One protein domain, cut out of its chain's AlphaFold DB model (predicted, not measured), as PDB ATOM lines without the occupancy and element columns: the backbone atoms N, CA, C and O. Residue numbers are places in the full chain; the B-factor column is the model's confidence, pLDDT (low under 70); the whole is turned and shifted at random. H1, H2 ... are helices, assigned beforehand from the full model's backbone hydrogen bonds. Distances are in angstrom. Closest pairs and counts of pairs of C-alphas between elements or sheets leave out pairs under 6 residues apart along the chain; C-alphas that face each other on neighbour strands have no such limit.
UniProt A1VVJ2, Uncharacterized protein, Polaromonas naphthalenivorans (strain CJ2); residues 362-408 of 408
ATOM      1  N   PRO A 362     215.087 315.973 327.098       94.38
ATOM      2  CA  PRO A 362     214.018 316.856 327.582       94.38
ATOM      3  C   PRO A 362     213.701 318.047 326.657       94.38
ATOM      4  O   PRO A 362     212.548 318.464 326.567       94.38
ATOM      5  N   ASP A 363     214.698 318.563 325.923       93.69
ATOM      6  CA  ASP A 363     214.486 319.595 324.885       93.69
ATOM      7  C   ASP A 363     213.432 319.183 323.847       93.69
ATOM      8  O   ASP A 363     212.669 320.039 323.420       93.69
ATOM      9  N   GLU A 364     213.357 317.910 323.442       92.19
ATOM     10  CA  GLU A 364     212.386 317.483 322.423       92.19
ATOM     11  C   GLU A 364     210.946 317.530 322.959       92.19
ATOM     12  O   GLU A 364     210.028 317.885 322.219       92.19
ATOM     13  N   VAL A 365     210.743 317.264 324.256       90.75
ATOM     14  CA  VAL A 365     209.438 317.436 324.919       90.75
ATOM     15  C   VAL A 365     209.040 318.913 324.928       90.75
ATOM     16  O   VAL A 365     207.940 319.262 324.499       90.75
ATOM     17  N   LEU A 366     209.951 319.792 325.361       91.50
ATOM     18  CA  LEU A 366     209.707 321.235 325.413       91.50
ATOM     19  C   LEU A 366     209.499 321.846 324.021       91.50
ATOM     20  O   LEU A 366     208.614 322.679 323.853       91.50
ATOM     21  N   ASP A 367     210.279 321.429 323.023       90.31
ATOM     22  CA  ASP A 367     210.142 321.885 321.638       90.31
ATOM     23  C   ASP A 367     208.789 321.460 321.046       90.31
ATOM     24  O   ASP A 367     208.143 322.256 320.366       90.31
ATOM     25  N   THR A 368     208.337 320.232 321.330       88.50
ATOM     26  CA  THR A 368     207.034 319.725 320.866       88.50
ATOM     27  C   THR A 368     205.882 320.504 321.497       88.50
ATOM     28  O   THR A 368     204.962 320.928 320.799       88.50
ATOM     29  N   LEU A 369     205.940 320.746 322.809       86.69
ATOM     30  CA  LEU A 369     204.924 321.535 323.511       86.69
ATOM     31  C   LEU A 369     204.927 322.996 323.076       86.69
ATOM     32  O   LEU A 369     203.868 323.585 322.892       86.69
ATOM     33  N   TYR A 370     206.107 323.579 322.872       86.94
ATOM     34  CA  TYR A 370     206.224 324.927 322.337       86.94
ATOM     35  C   TYR A 370     205.586 325.044 320.953       86.94
ATOM     36  O   TYR A 370     204.861 326.007 320.711       86.94
ATOM     37  N   ALA A 371     205.837 324.078 320.064       87.31
ATOM     38  CA  ALA A 371     205.233 324.055 318.738       87.31
ATOM     39  C   ALA A 371     203.702 324.029 318.832       87.31
ATOM     40  O   ALA A 371     203.059 324.858 318.200       87.31
ATOM     41  N   LEU A 372     203.148 323.163 319.689       86.62
ATOM     42  CA  LEU A 372     201.704 323.052 319.911       86.62
ATOM     43  C   LEU A 372     201.095 324.346 320.469       86.62
ATOM     44  O   LEU A 372     200.083 324.824 319.970       86.62
ATOM     45  N   LEU A 373     201.728 324.954 321.472       83.19
ATOM     46  CA  LEU A 373     201.246 326.208 322.060       83.19
ATOM     47  C   LEU A 373     201.357 327.399 321.097       83.19
ATOM     48  O   LEU A 373     200.579 328.346 321.193       83.19
ATOM     49  N   SER A 374     202.323 327.360 320.177       84.06
ATOM     50  CA  SER A 374     202.581 328.449 319.233       84.06
ATOM     51  C   SER A 374     201.652 328.460 318.019       84.06
ATOM     52  O   SER A 374     201.722 329.402 317.231       84.06
ATOM     53  N   GLU A 375     200.794 327.449 317.844       81.19
ATOM     54  CA  GLU A 375     199.827 327.404 316.737       81.19
ATOM     55  C   GLU A 375     198.780 328.522 316.841       81.19
ATOM     56  O   GLU A 375     198.405 329.117 315.832       81.19
ATOM     57  N   GLU A 376     198.337 328.843 318.058       72.00
ATOM     58  CA  GLU A 376     197.269 329.822 318.290       72.00
ATOM     59  C   GLU A 376     197.799 331.219 318.646       72.00
ATOM     60  O   GLU A 376     197.165 332.231 318.336       72.00
ATOM     61  N   ARG A 377     198.957 331.299 319.312       71.31
ATOM     62  CA  ARG A 377     199.531 332.558 319.808       71.31
ATOM     63  C   ARG A 377     201.038 332.437 319.984       71.31
ATOM     64  O   ARG A 377     201.533 331.404 320.406       71.31
ATOM     65  N   GLU A 378     201.777 333.520 319.749       77.56
ATOM     66  CA  GLU A 378     203.205 333.553 320.082       77.56
ATOM     67  C   GLU A 378     203.397 333.369 321.599       77.56
ATOM     68  O   GLU A 378     203.006 334.222 322.401       77.56
ATOM     69  N   VAL A 379     203.989 332.238 321.990       78.62
ATOM     70  CA  VAL A 379     204.268 331.910 323.391       78.62
ATOM     71  C   VAL A 379     205.719 332.215 323.727       78.62
ATOM     72  O   VAL A 379     206.648 331.827 323.023       78.62
ATOM     73  N   ASN A 380     205.937 332.889 324.852       81.62
ATOM     74  CA  ASN A 380     207.272 333.074 325.396       81.62
ATOM     75  C   ASN A 380     207.622 331.885 326.305       81.62
ATOM     76  O   ASN A 380     207.131 331.782 327.429       81.62
ATOM     77  N   THR A 381     208.490 330.988 325.834       80.62
ATOM     78  CA  THR A 381     208.884 329.773 326.572       80.62
ATOM     79  C   THR A 381     209.573 330.052 327.894       80.62
ATOM     80  O   THR A 381     209.361 329.322 328.858       80.62
ATOM     81  N   TRP A 382     210.326 331.145 327.997       84.19
ATOM     82  CA  TRP A 382     210.896 331.571 329.271       84.19
ATOM     83  C   TRP A 382     209.806 331.962 330.278       84.19
ATOM     84  O   TRP A 382     209.892 331.660 331.473       84.19
ATOM     85  N   GLN A 383     208.740 332.605 329.801       85.75
ATOM     86  CA  GLN A 383     207.600 332.946 330.648       85.75
ATOM     87  C   GLN A 383     206.769 331.722 331.030       85.75
ATOM     88  O   GLN A 383     206.348 331.675 332.177       85.75
ATOM     89  N   ALA A 384     206.592 330.737 330.150       86.69
ATOM     90  CA  ALA A 384     205.794 329.545 330.451       86.69
ATOM     91  C   ALA A 384     206.560 328.482 331.260       86.69
ATOM     92  O   ALA A 384     206.044 327.937 332.231       86.69
ATOM     93  N   PHE A 385     207.810 328.200 330.893       88.44
ATOM     94  CA  PHE A 385     208.578 327.070 331.427       88.44
ATOM     95  C   PHE A 385     209.769 327.491 332.291       88.44
ATOM     96  O   PHE A 385     210.240 326.704 333.100       88.44
ATOM     97  N   GLY A 386     210.292 328.710 332.118       85.38
ATOM     98  CA  GLY A 386     211.563 329.110 332.740       85.38
ATOM     99  C   GLY A 386     212.787 328.398 332.151       85.38
ATOM    100  O   GLY A 386     213.872 328.481 332.708       85.38
ATOM    101  N   ILE A 387     212.625 327.702 331.022       88.62
ATOM    102  CA  ILE A 387     213.681 326.946 330.346       88.62
ATOM    103  C   ILE A 387     213.619 327.284 328.861       88.62
ATOM    104  O   ILE A 387     212.557 327.230 328.245       88.62
ATOM    105  N   ASN A 388     214.773 327.611 328.282       85.81
ATOM    106  CA  ASN A 388     214.921 327.766 326.837       85.81
ATOM    107  C   ASN A 388     215.634 326.542 326.279       85.81
ATOM    108  O   ASN A 388     216.739 326.254 326.737       85.81
ATOM    109  N   THR A 389     215.070 325.871 325.277       86.19
ATOM    110  CA  THR A 389     215.697 324.700 324.633       86.19
ATOM    111  C   THR A 389     216.948 325.087 323.842       86.19
ATOM    112  O   THR A 389     217.196 326.268 323.566       86.19
ATOM    113  N   TYR A 390     217.771 324.112 323.434       85.38
ATOM    114  CA  TYR A 390     218.930 324.399 322.583       85.38
ATOM    115  C   TYR A 390     218.551 325.162 321.306       85.38
ATOM    116  O   TYR A 390     219.202 326.161 320.989       85.38
ATOM    117  N   LYS A 391     217.477 324.749 320.614       84.94
ATOM    118  CA  LYS A 391     217.003 325.408 319.386       84.94
ATOM    119  C   LYS A 391     216.662 326.878 319.645       84.94
ATOM    120  O   LYS A 391     217.102 327.752 318.899       84.94
ATOM    121  N   GLN A 392     215.970 327.164 320.746       82.44
ATOM    122  CA  GLN A 392     215.597 328.525 321.139       82.44
ATOM    123  C   GLN A 392     216.816 329.381 321.508       82.44
ATOM    124  O   GLN A 392     216.932 330.524 321.061       82.44
ATOM    125  N   ARG A 393     217.775 328.824 322.263       85.19
ATOM    126  CA  ARG A 393     219.027 329.518 322.617       85.19
ATOM    127  C   ARG A 393     219.853 329.873 321.377       85.19
ATOM    128  O   ARG A 393     220.418 330.967 321.313       85.19
ATOM    129  N   VAL A 394     219.923 328.973 320.393       84.81
ATOM    130  CA  VAL A 394     220.612 329.222 319.115       84.81
ATOM    131  C   VAL A 394     219.889 330.301 318.313       84.81
ATOM    132  O   VAL A 394     220.521 331.284 317.935       84.81
ATOM    133  N   ALA A 395     218.568 330.190 318.147       83.38
ATOM    134  CA  ALA A 395     217.772 331.186 317.430       83.38
ATOM    135  C   ALA A 395     217.903 332.592 318.043       83.38
ATOM    136  O   ALA A 395     218.049 333.579 317.322       83.38
ATOM    137  N   TYR A 396     217.913 332.691 319.377       81.25
ATOM    138  CA  TYR A 396     218.143 333.951 320.081       81.25
ATOM    139  C   TYR A 396     219.534 334.533 319.790       81.25
ATOM    140  O   TYR A 396     219.663 335.710 319.447       81.25
ATOM    141  N   ARG A 397     220.584 333.703 319.873       81.94
ATOM    142  CA  ARG A 397     221.964 334.114 319.579       81.94
ATOM    143  C   ARG A 397     222.121 334.589 318.131       81.94
ATOM    144  O   ARG A 397     222.806 335.583 317.888       81.94
ATOM    145  N   ASP A 398     221.503 333.900 317.181       81.88
ATOM    146  CA  ASP A 398     221.596 334.247 315.763       81.88
ATOM    147  C   ASP A 398     220.827 335.535 315.443       81.88
ATOM    148  O   ASP A 398     221.347 336.386 314.717       81.88
ATOM    149  N   LYS A 399     219.663 335.756 316.074       79.62
ATOM    150  CA  LYS A 399     218.961 337.050 316.027       79.62
ATOM    151  C   LYS A 399     219.845 338.190 316.542       79.62
ATOM    152  O   LYS A 399     219.955 339.212 315.871       79.62
ATOM    153  N   GLN A 400     220.532 338.016 317.675       76.12
ATOM    154  CA  GLN A 400     221.437 339.049 318.202       76.12
ATOM    155  C   GLN A 400     222.594 339.376 317.246       76.12
ATOM    156  O   GLN A 400     222.910 340.548 317.037       76.12
ATOM    157  N   LYS A 401     223.200 338.361 316.620       73.88
ATOM    158  CA  LYS A 401     224.258 338.564 315.616       73.88
ATOM    159  C   LYS A 401     223.746 339.275 314.361       73.88
ATOM    160  O   LYS A 401     224.479 340.068 313.779       73.88
ATOM    161  N   GLY A 402     222.509 339.001 313.943       65.38
ATOM    162  CA  GLY A 402     221.857 339.696 312.830       65.38
ATOM    163  C   GLY A 402     221.628 341.181 313.119       65.38
ATOM    164  O   GLY A 402     221.942 342.019 312.281       65.38
ATOM    165  N   VAL A 403     221.180 341.515 314.334       59.41
ATOM    166  CA  VAL A 403     220.998 342.909 314.778       59.41
ATOM    167  C   VAL A 403     222.337 343.651 314.861       59.41
ATOM    168  O   VAL A 403     222.433 344.781 314.398       59.41
ATOM    169  N   GLN A 404     223.401 343.008 315.354       56.06
ATOM    170  CA  GLN A 404     224.751 343.597 315.364       56.06
ATOM    171  C   GLN A 404     225.328 343.829 313.961       56.06
ATOM    172  O   GLN A 404     226.123 344.742 313.775       56.06
ATOM    173  N   ARG A 405     224.939 343.019 312.970       51.53
ATOM    174  CA  ARG A 405     225.333 343.212 311.565       51.53
ATOM    175  C   ARG A 405     224.504 344.264 310.831       51.53
ATOM    176  O   ARG A 405     224.972 344.749 309.817       51.53
ATOM    177  N   ALA A 406     223.295 344.571 311.300       51.44
ATOM    178  CA  ALA A 406     222.447 345.627 310.741       51.44
ATOM    179  C   ALA A 406     222.703 347.005 311.383       51.44
ATOM    180  O   ALA A 406     222.274 348.021 310.846       51.44
ATOM    181  N   ALA A 407     223.362 347.029 312.544       47.97
ATOM    182  CA  ALA A 407     223.742 348.241 313.270       47.97
ATOM    183  C   ALA A 407     225.168 348.744 312.947       47.97
ATOM    184  O   ALA A 407     225.551 349.803 313.439       47.97
ATOM    185  N   ASN A 408     225.923 347.994 312.138       43.00
ATOM    186  CA  ASN A 408     227.221 348.363 311.562       43.00
ATOM    187  C   ASN A 408     227.071 348.499 310.048       43.00
ATOM    188  O   ASN A 408     227.856 349.272 309.460       43.00
TER     189      ASN A 408
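This is residues 362 to 408 of the 408 residues of an uncharacterized protein of Polaromonas naphthalenivorans (strain CJ2) (UniProt A1VVJ2). Two helices, H1 and H3, come near each other at their first turns and spread from there in a loose L, with the short H2 near H1. Residues 397 to 408, of which 397 to 406 belong to H3, stick out as a free arm and make the length. The printed part has 47 residues with three named helices, H1, H2, H3 along the chain, and no named strand: all helix. It is loose, with a radius of gyration of the C-alphas of 12.5 A, and elongated, spanning 37 by 23 by 15 A.

H1, residues 362 to 373, and H2, residues 381 to 385, are close but not clearly touching; their closest C-alphas, of Tyr 370 and Thr 381, are 7.0 A apart. H1 and H3, residues 390 to 406, are also close but not clearly touching, the closest C-alphas being those of Asp 363 and Tyr 390, 6.9 A. They run the same way at a steep tilt of 69.6 degrees, only just short of about perpendicular. H2 and H3 are apart. In H1, H2 and H3 every O i to N i+4 pair is within hydrogen-bond range.

H1 begins at C-alpha 362 (214.018, 316.856, 327.582) and is 16.8 A long; H2 is 5.6 A. H3, 24.6 A, ends at C-alpha 406 (222.447, 345.627, 310.741).

The farthest C-alphas, of Val 365 and Asn 408, are 38.1 A apart. The printed part has no cut; the link from H1 to H2 is short, that from H2 to H3 tight. Residues 402 to 408 have pLDDT under 70.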